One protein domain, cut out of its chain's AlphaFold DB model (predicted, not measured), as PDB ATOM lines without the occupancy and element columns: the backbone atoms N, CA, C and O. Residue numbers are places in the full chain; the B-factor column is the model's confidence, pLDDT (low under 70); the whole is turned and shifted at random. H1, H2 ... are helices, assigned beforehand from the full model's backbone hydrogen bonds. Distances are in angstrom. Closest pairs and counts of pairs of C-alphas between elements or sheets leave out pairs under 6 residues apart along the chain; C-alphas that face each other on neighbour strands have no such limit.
ATOM      1  N   ARG A 314      12.301  -8.856  17.507       92.88
ATOM      2  CA  ARG A 314      11.829  -9.655  18.643       92.88
ATOM      3  C   ARG A 314      12.087 -11.156  18.469       92.88
ATOM      4  O   ARG A 314      12.468 -11.836  19.423       92.88
ATOM      5  N   THR A 315      11.837 -11.691  17.279       89.31
ATOM      6  CA  THR A 315      12.090 -13.098  16.944       89.31
ATOM      7  C   THR A 315      13.581 -13.383  16.842       89.31
ATOM      8  O   THR A 315      14.026 -14.391  17.391       89.31
ATOM      9  N   HIS A 316      14.358 -12.460  16.265       91.38
ATOM     10  CA  HIS A 316      15.814 -12.542  16.222       91.38
ATOM     11  C   HIS A 316      16.419 -12.570  17.634       91.38
ATOM     12  O   HIS A 316      17.136 -13.504  17.987       91.38
ATOM     13  N   SER A 317      16.023 -11.629  18.495       95.44
ATOM     14  CA  SER A 317      16.422 -11.578  19.905       95.44
ATOM     15  C   SER A 317      16.050 -12.861  20.659       95.44
ATOM     16  O   SER A 317      16.853 -13.407  21.416       95.44
ATOM     17  N   ARG A 318      14.846 -13.405  20.429       97.00
ATOM     18  CA  ARG A 318      14.423 -14.679  21.035       97.00
ATOM     19  C   ARG A 318      15.275 -15.854  20.551       97.00
ATOM     20  O   ARG A 318      15.664 -16.683  21.369       97.00
ATOM     21  N   LEU A 319      15.563 -15.933  19.253       96.25
ATOM     22  CA  LEU A 319      16.423 -16.965  18.669       96.25
ATOM     23  C   LEU A 319      17.855 -16.865  19.197       96.25
ATOM     24  O   LEU A 319      18.426 -17.885  19.574       96.25
ATOM     25  N   SER A 320      18.405 -15.655  19.290       94.81
ATOM     26  CA  SER A 320      19.729 -15.406  19.863       94.81
ATOM     27  C   SER A 320      19.796 -15.842  21.333       94.81
ATOM     28  O   SER A 320      20.667 -16.626  21.708       94.81
ATOM     29  N   ASN A 321      18.796 -15.485  22.146       97.81
ATOM     30  CA  ASN A 321      18.691 -15.940  23.539       97.81
ATOM     31  C   ASN A 321      18.576 -17.467  23.672       97.81
ATOM     32  O   ASN A 321      19.109 -18.067  24.605       97.81
ATOM     33  N   LEU A 322      17.878 -18.124  22.746       97.94
ATOM     34  CA  LEU A 322      17.811 -19.584  22.727       97.94
ATOM     35  C   LEU A 322      19.156 -20.201  22.331       97.94
ATOM     36  O   LEU A 322      19.573 -21.169  22.964       97.94
ATOM     37  N   ARG A 323      19.864 -19.633  21.349       98.06
ATOM     38  CA  ARG A 323      21.208 -20.084  20.952       98.06
ATOM     39  C   ARG A 323      22.198 -19.978  22.106       98.06
ATOM     40  O   ARG A 323      22.866 -20.964  22.405       98.06
ATOM     41  N   THR A 324      22.242 -18.842  22.800       98.06
ATOM     42  CA  THR A 324      23.131 -18.659  23.960       98.06
ATOM     43  C   THR A 324      22.792 -19.638  25.085       98.06
ATOM     44  O   THR A 324      23.692 -20.224  25.690       98.06
ATOM     45  N   LYS A 325      21.502 -19.908  25.327       98.25
ATOM     46  CA  LYS A 325      21.069 -20.928  26.295       98.25
ATOM     47  C   LYS A 325      21.504 -22.339  25.890       98.25
ATOM     48  O   LYS A 325      22.004 -23.079  26.732       98.25
ATOM     49  N   VAL A 326      21.355 -22.712  24.619       98.25
ATOM     50  CA  VAL A 326      21.800 -24.021  24.103       98.25
ATOM     51  C   VAL A 326      23.315 -24.169  24.221       98.25
ATOM     52  O   VAL A 326      23.794 -25.216  24.660       98.25
ATOM     53  N   GLN A 327      24.079 -23.126  23.895       98.19
ATOM     54  CA  GLN A 327      25.532 -23.129  24.059       98.19
ATOM     55  C   GLN A 327      25.930 -23.313  25.521       98.19
ATOM     56  O   GLN A 327      26.744 -24.183  25.822       98.19
ATOM     57  N   ARG A 328      25.295 -22.576  26.441       97.81
ATOM     58  CA  ARG A 328      25.526 -22.722  27.884       97.81
ATOM     59  C   ARG A 328      25.282 -24.156  28.352       97.81
ATOM     60  O   ARG A 328      26.166 -24.753  28.958       97.81
ATOM     61  N   LEU A 329      24.133 -24.733  28.000       96.38
ATOM     62  CA  LEU A 329      23.803 -26.122  28.346       96.38
ATOM     63  C   LEU A 329      24.794 -27.122  27.740       96.38
ATOM     64  O   LEU A 329      25.118 -28.138  28.350       96.38
ATOM     65  N   THR A 330      25.313 -26.836  26.546       98.00
ATOM     66  CA  THR A 330      26.331 -27.668  25.895       98.00
ATOM     67  C   THR A 330      27.654 -27.635  26.660       98.00
ATOM     68  O   THR A 330      28.263 -28.687  26.876       98.00
ATOM     69  N   CYS A 331      28.081 -26.451  27.110       97.12
ATOM     70  CA  CYS A 331      29.255 -26.277  27.964       97.12
ATOM     71  C   CYS A 331      29.090 -26.996  29.310       97.12
ATOM     72  O   CYS A 331      29.982 -27.749  29.698       97.12
ATOM     73  N   GLU A 332      27.946 -26.841  29.980       96.81
ATOM     74  CA  GLU A 332      27.624 -27.524  31.243       96.81
ATOM     75  C   GLU A 332      27.621 -29.050  31.078       96.81
ATOM     76  O   GLU A 332      28.303 -29.762  31.812       96.81
ATOM     77  N   ARG A 333      26.947 -29.574  30.047       98.00
ATOM     78  CA  ARG A 333      26.966 -31.008  29.718       98.00
ATOM     79  C   ARG A 333      28.394 -31.521  29.520       98.00
ATOM     80  O   ARG A 333      28.744 -32.582  30.033       98.00
ATOM     81  N   ASN A 334      29.221 -30.797  28.764       96.94
ATOM     82  CA  ASN A 334      30.611 -31.188  28.520       96.94
ATOM     83  C   ASN A 334      31.450 -31.135  29.806       96.94
ATOM     84  O   ASN A 334      32.288 -32.011  30.023       96.94
ATOM     85  N   HIS A 335      31.191 -30.154  30.672       97.00
ATOM     86  CA  HIS A 335      31.802 -30.055  31.991       97.00
ATOM     87  C   HIS A 335      31.452 -31.273  32.857       97.00
ATOM     88  O   HIS A 335      32.360 -31.972  33.308       97.00
ATOM     89  N   TYR A 336      30.167 -31.613  32.998       92.62
ATOM     90  CA  TYR A 336      29.743 -32.789  33.765       92.62
ATOM     91  C   TYR A 336      30.261 -34.095  33.173       92.62
ATOM     92  O   TYR A 336      30.703 -34.966  33.914       92.62
ATOM     93  N   LYS A 337      30.294 -34.226  31.842       94.31
ATOM     94  CA  LYS A 337      30.898 -35.386  31.173       94.31
ATOM     95  C   LYS A 337      32.383 -35.530  31.529       94.31
ATOM     96  O   LYS A 337      32.837 -36.641  31.791       94.31
ATOM     97  N   LYS A 338      33.133 -34.421  31.568       94.38
ATOM     98  CA  LYS A 338      34.550 -34.406  31.964       94.38
ATOM     99  C   LYS A 338      34.716 -34.806  33.431       94.38
ATOM    100  O   LYS A 338      35.505 -35.702  33.710       94.38
ATOM    101  N   VAL A 339      33.947 -34.210  34.339       87.69
ATOM    102  CA  VAL A 339      33.978 -34.536  35.775       87.69
ATOM    103  C   VAL A 339      33.620 -36.009  36.002       87.69
ATOM    104  O   VAL A 339      34.379 -36.743  36.633       87.69
ATOM    105  N   LEU A 340      32.541 -36.497  35.385       87.31
ATOM    106  CA  LEU A 340      32.120 -37.897  35.473       87.31
ATOM    107  C   LEU A 340      33.185 -38.859  34.933       87.31
ATOM    108  O   LEU A 340      33.395 -39.912  35.517       87.31
ATOM    109  N   SER A 341      33.902 -38.496  33.865       89.19
ATOM    110  CA  SER A 341      35.007 -39.318  33.345       89.19
ATOM    111  C   SER A 341      36.226 -39.380  34.275       89.19
ATOM    112  O   SER A 341      37.051 -40.285  34.155       89.19
ATOM    113  N   GLN A 342      36.356 -38.428  35.204       84.00
ATOM    114  CA  GLN A 342      37.426 -38.393  36.200       84.00
ATOM    115  C   GLN A 342      37.050 -39.154  37.480       84.00
ATOM    116  O   GLN A 342      37.927 -39.753  38.090       84.00
ATOM    117  N   HIS A 343      35.762 -39.215  37.839       78.75
ATOM    118  CA  HIS A 343      35.265 -39.921  39.029       78.75
ATOM    119  C   HIS A 343      35.611 -41.421  39.160       78.75
ATOM    120  O   HIS A 343      35.841 -41.848  40.294       78.75
ATOM    121  N   PRO A 344      35.661 -42.245  38.089       83.50
ATOM    122  CA  PRO A 344      35.998 -43.662  38.216       83.50
ATOM    123  C   PRO A 344      37.504 -43.914  38.343       83.50
ATOM    124  O   PRO A 344      37.902 -45.057  38.567       83.50
ATOM    125  N   LYS A 345      38.356 -42.890  38.187       83.00
ATOM    126  CA  LYS A 345      39.795 -43.047  38.397       83.00
ATOM    127  C   LYS A 345      40.024 -43.275  39.889       83.00
ATOM    128  O   LYS A 345      39.789 -42.383  40.700       83.00
ATOM    129  N   MET A 346      40.410 -44.499  40.242       86.88
ATOM    130  CA  MET A 346      40.838 -44.822  41.598       86.88
ATOM    131  C   MET A 346      42.067 -43.982  41.923       86.88
ATOM    132  O   MET A 346      43.004 -43.929  41.131       86.88
ATOM    133  N   ASP A 347      42.042 -43.310  43.068       82.44
ATOM    134  CA  ASP A 347      43.223 -42.632  43.579       82.44
ATOM    135  C   ASP A 347      44.253 -43.700  43.972       82.44
ATOM    136  O   ASP A 347      43.968 -44.566  44.801       82.44
ATOM    137  N   GLU A 348      45.432 -43.667  43.351       88.88
ATOM    138  CA  GLU A 348      46.499 -44.651  43.567       88.88
ATOM    139  C   GLU A 348      47.007 -44.643  45.014       88.88
ATOM    140  O   GLU A 348      47.466 -45.667  45.515       88.88
ATOM    141  N   THR A 349      46.902 -43.502  45.699       90.94
ATOM    142  CA  THR A 349      47.400 -43.343  47.070       90.94
ATOM    143  C   THR A 349      46.395 -43.827  48.110       90.94
ATOM    144  O   THR A 349      46.764 -44.493  49.079       90.94
ATOM    145  N   THR A 350      45.113 -43.540  47.888       89.31
ATOM    146  CA  THR A 350      44.039 -43.838  48.844       89.31
ATOM    147  C   THR A 350      43.355 -45.181  48.555       89.31
ATOM    148  O   THR A 350      42.720 -45.760  49.437       89.31
ATOM    149  N   GLY A 351      43.439 -45.686  47.318       91.38
ATOM    150  CA  GLY A 351      42.752 -46.900  46.862       91.38
ATOM    151  C   GLY A 351      41.222 -46.785  46.833       91.38
ATOM    152  O   GLY A 351      40.529 -47.778  46.613       91.38
ATOM    153  N   LYS A 352      40.677 -45.587  47.071       91.56
ATOM    154  CA  LYS A 352      39.241 -45.293  47.077       91.56
ATOM    155  C   LYS A 352      38.869 -44.521  45.818       91.56
ATOM    156  O   LYS A 352      39.654 -43.724  45.305       91.56
ATOM    157  N   THR A 353      37.656 -44.737  45.323       91.88
ATOM    158  CA  THR A 353      37.106 -43.894  44.257       91.88
ATOM    159  C   THR A 353      36.716 -42.532  44.829       91.88
ATOM    160  O   THR A 353      36.309 -42.429  45.991       91.88
ATOM    161  N   ALA A 354      36.783 -41.479  44.011       87.31
ATOM    162  CA  ALA A 354      36.333 -40.143  44.415       87.31
ATOM    163  C   ALA A 354      34.872 -40.154  44.911       87.31
ATOM    164  O   ALA A 354      34.505 -39.449  45.846       87.31
ATOM    165  N   GLU A 355      34.039 -41.010  44.318       87.06
ATOM    166  CA  GLU A 355      32.650 -41.217  44.731       87.06
ATOM    167  C   GLU A 355      32.531 -41.829  46.137       87.06
ATOM    168  O   GLU A 355      31.668 -41.433  46.920       87.06
ATOM    169  N   GLN A 356      33.401 -42.783  46.483       91.19
ATOM    170  CA  GLN A 356      33.424 -43.367  47.820       91.19
ATOM    171  C   GLN A 356      33.853 -42.337  48.871       91.19
ATOM    172  O   GLN A 356      33.211 -42.250  49.916       91.19
ATOM    173  N   LEU A 357      34.880 -41.532  48.581       90.69
ATOM    174  CA  LEU A 357      35.321 -40.462  49.481       90.69
ATOM    175  C   LEU A 357      34.203 -39.449  49.746       90.69
ATOM    176  O   LEU A 357      33.907 -39.163  50.903       90.69
ATOM    177  N   LEU A 358      33.502 -39.001  48.702       90.56
ATOM    178  CA  LEU A 358      32.366 -38.085  48.850       90.56
ATOM    179  C   LEU A 358      31.220 -38.691  49.670       90.56
ATOM    180  O   LEU A 358      30.576 -37.988  50.448       90.56
ATOM    181  N   ARG A 359      30.951 -39.996  49.538       92.81
ATOM    182  CA  ARG A 359      29.952 -40.672  50.382       92.81
ATOM    183  C   ARG A 359      30.375 -40.724  51.847       92.81
ATOM    184  O   ARG A 359      29.535 -40.499  52.719       92.81
ATOM    185  N   GLU A 360      31.641 -41.033  52.119       95.00
ATOM    186  CA  GLU A 360      32.191 -41.064  53.480       95.00
ATOM    187  C   GLU A 360      32.146 -39.669  54.126       95.00
ATOM    188  O   GLU A 360      31.678 -39.531  55.259       95.00
ATOM    189  N   GLU A 361      32.531 -38.631  53.383       95.38
ATOM    190  CA  GLU A 361      32.456 -37.236  53.818       95.38
ATOM    191  C   GLU A 361      31.009 -36.791  54.050       95.38
ATOM    192  O   GLU A 361      30.690 -36.257  55.111       95.38
ATOM    193  N   ASN A 362      30.085 -37.084  53.130       95.44
ATOM    194  CA  ASN A 362      28.672 -36.745  53.310       95.44
ATOM    195  C   ASN A 362      28.078 -37.439  54.546       95.44
ATOM    196  O   ASN A 362      27.332 -36.826  55.312       95.44
ATOM    197  N   ALA A 363      28.439 -38.703  54.791       97.00
ATOM    198  CA  ALA A 363      28.034 -39.419  55.996       97.00
ATOM    199  C   ALA A 363      28.608 -38.771  57.268       97.00
ATOM    200  O   ALA A 363      27.907 -38.680  58.279       97.00
ATOM    201  N   MET A 364      29.854 -38.292  57.225       97.88
ATOM    202  CA  MET A 364      30.473 -37.550  58.321       97.88
ATOM    203  C   MET A 364      29.758 -36.215  58.569       97.88
ATOM    204  O   MET A 364      29.348 -35.950  59.701       97.88
ATOM    205  N   LEU A 365      29.519 -35.424  57.522       97.75
ATOM    206  CA  LEU A 365      28.809 -34.146  57.592       97.75
ATOM    207  C   LEU A 365      27.401 -34.314  58.167       97.75
ATOM    208  O   LEU A 365      27.008 -33.558  59.053       97.75
ATOM    209  N   ARG A 366      26.663 -35.355  57.764       97.44
ATOM    210  CA  ARG A 366      25.346 -35.668  58.350       97.44
ATOM    211  C   ARG A 366      25.426 -35.939  59.851       97.44
ATOM    212  O   ARG A 366      24.569 -35.466  60.601       97.44
ATOM    213  N   ARG A 367      26.449 -36.667  60.315       98.19
ATOM    214  CA  ARG A 367      26.660 -36.925  61.753       98.19
ATOM    215  C   ARG A 367      26.980 -35.638  62.509       98.19
ATOM    216  O   ARG A 367      26.393 -35.396  63.562       98.19
ATOM    217  N   VAL A 368      27.873 -34.807  61.974       98.25
ATOM    218  CA  VAL A 368      28.252 -33.524  62.588       98.25
ATOM    219  C   VAL A 368      27.060 -32.568  62.628       98.25
ATOM    220  O   VAL A 368      26.778 -32.003  63.683       98.25
ATOM    221  N   SER A 369      26.307 -32.462  61.532       96.69
ATOM    222  CA  SER A 369      25.077 -31.669  61.449       96.69
ATOM    223  C   SER A 369      24.047 -32.128  62.477       96.69
ATOM    224  O   SER A 369      23.518 -31.304  63.215       96.69
ATOM    225  N   SER A 370      23.811 -33.439  62.598       98.12
ATOM    226  CA  SER A 370      22.877 -33.989  63.594       98.12
ATOM    227  C   SER A 370      23.323 -33.669  65.025       98.12
ATOM    228  O   SER A 370      22.511 -33.313  65.876       98.12
ATOM    229  N   ARG A 371      24.633 -33.733  65.300       98.31
ATOM    230  CA  ARG A 371      25.197 -33.356  66.603       98.31
ATOM    231  C   ARG A 371      25.049 -31.860  66.878       98.31
ATOM    232  O   ARG A 371      24.779 -31.475  68.013       98.31
ATOM    233  N   HIS A 372      25.262 -31.011  65.875       98.56
ATOM    234  CA  HIS A 372      25.074 -29.569  66.011       98.56
ATOM    235  C   HIS A 372      23.601 -29.222  66.241       98.56
ATOM    236  O   HIS A 372      23.301 -28.500  67.185       98.56
ATOM    237  N   GLN A 373      22.686 -29.825  65.481       98.12
ATOM    238  CA  GLN A 373      21.247 -29.686  65.685       98.12
ATOM    239  C   GLN A 373      20.834 -30.080  67.109       98.12
ATOM    240  O   GLN A 373      20.143 -29.317  67.776       98.12
ATOM    241  N   GLY A 374      21.336 -31.209  67.622       98.31
ATOM    242  CA  GLY A 374      21.084 -31.615  69.007       98.31
ATOM    243  C   GLY A 374      21.570 -30.587  70.039       98.31
ATOM    244  O   GLY A 374      20.869 -30.325  71.014       98.31
ATOM    245  N   ARG A 375      22.729 -29.951  69.813       98.69
ATOM    246  CA  ARG A 375      23.225 -28.860  70.676       98.69
ATOM    247  C   ARG A 375      22.344 -27.614  70.599       98.69
ATOM    248  O   ARG A 375      22.038 -27.026  71.628       98.69
ATOM    249  N   VAL A 376      21.892 -27.237  69.406       98.56
ATOM    250  CA  VAL A 376      20.966 -26.105  69.221       98.56
ATOM    251  C   VAL A 376      19.649 -26.352  69.959       98.56
ATOM    252  O   VAL A 376      19.144 -25.462  70.639       98.56
ATOM    253  N   GLU A 377      19.109 -27.569  69.891       98.50
ATOM    254  CA  GLU A 377      17.901 -27.940  70.631       98.50
ATOM    255  C   GLU A 377      18.107 -27.907  72.153       98.50
ATOM    256  O   GLU A 377      17.198 -27.498  72.877       98.50
ATOM    257  N   GLN A 378      19.290 -28.287  72.647       98.50
ATOM    258  CA  GLN A 378      19.649 -28.149  74.064       98.50
ATOM    259  C   GLN A 378      19.681 -26.679  74.488       98.50
ATOM    260  O   GLN A 378      18.976 -26.309  75.423       98.50
ATOM    261  N   TYR A 379      20.390 -25.820  73.751       98.62
ATOM    262  CA  TYR A 379      20.435 -24.387  74.054       98.62
ATOM    263  C   TYR A 379      19.057 -23.729  73.988       98.62
ATOM    264  O   TYR A 379      18.736 -22.874  74.810       98.62
ATOM    265  N   LYS A 380      18.195 -24.163  73.062       98.56
ATOM    266  CA  LYS A 380      16.808 -23.696  72.990       98.56
ATOM    267  C   LYS A 380      16.012 -24.061  74.248       98.56
ATOM    268  O   LYS A 380      15.248 -23.232  74.739       98.56
TER     269      LYS A 380
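What this domain is: This is residues 314 to 380 of the 533 residues of an uncharacterized protein of Aspergillus rambellii (UniProt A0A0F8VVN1). Two long straight helices, H1 then H2, form a wide, open V, with the loop of residues 343 to 353 at its apex and the two legs spreading apart. The printed part has 67 residues, with two named helices and no named strand, and is all helix. It is extended, with a radius of gyration of the C-alphas of 21.3 A, and flat, spanning 59 by 44 by 10 A.

How they stand to each other: H1, residues 314 to 342, and H2, residues 354 to 380, are only just apart: their closest C-alphas are 8.5 A apart. Residues 314 to 339 of H1 and 357 to 380 of H2 stand free. In both helices every O i to N i+4 pair is within hydrogen-bond range.

Where its parts are: H1 begins at C-alpha 314 (11.829, -9.655, 18.643) and measures 42.3 A from first to last C-alpha. H2 measures 38.3 A and ends at C-alpha 380 (16.808, -23.696, 72.990).

The domain as a whole: The two C-alphas farthest apart, of His 316 and Gln 378, are 60.0 A apart. The link from H1 to H2 is long, 11 residues. The printed part has no cut, and no printed residue is under 70 in pLDDT.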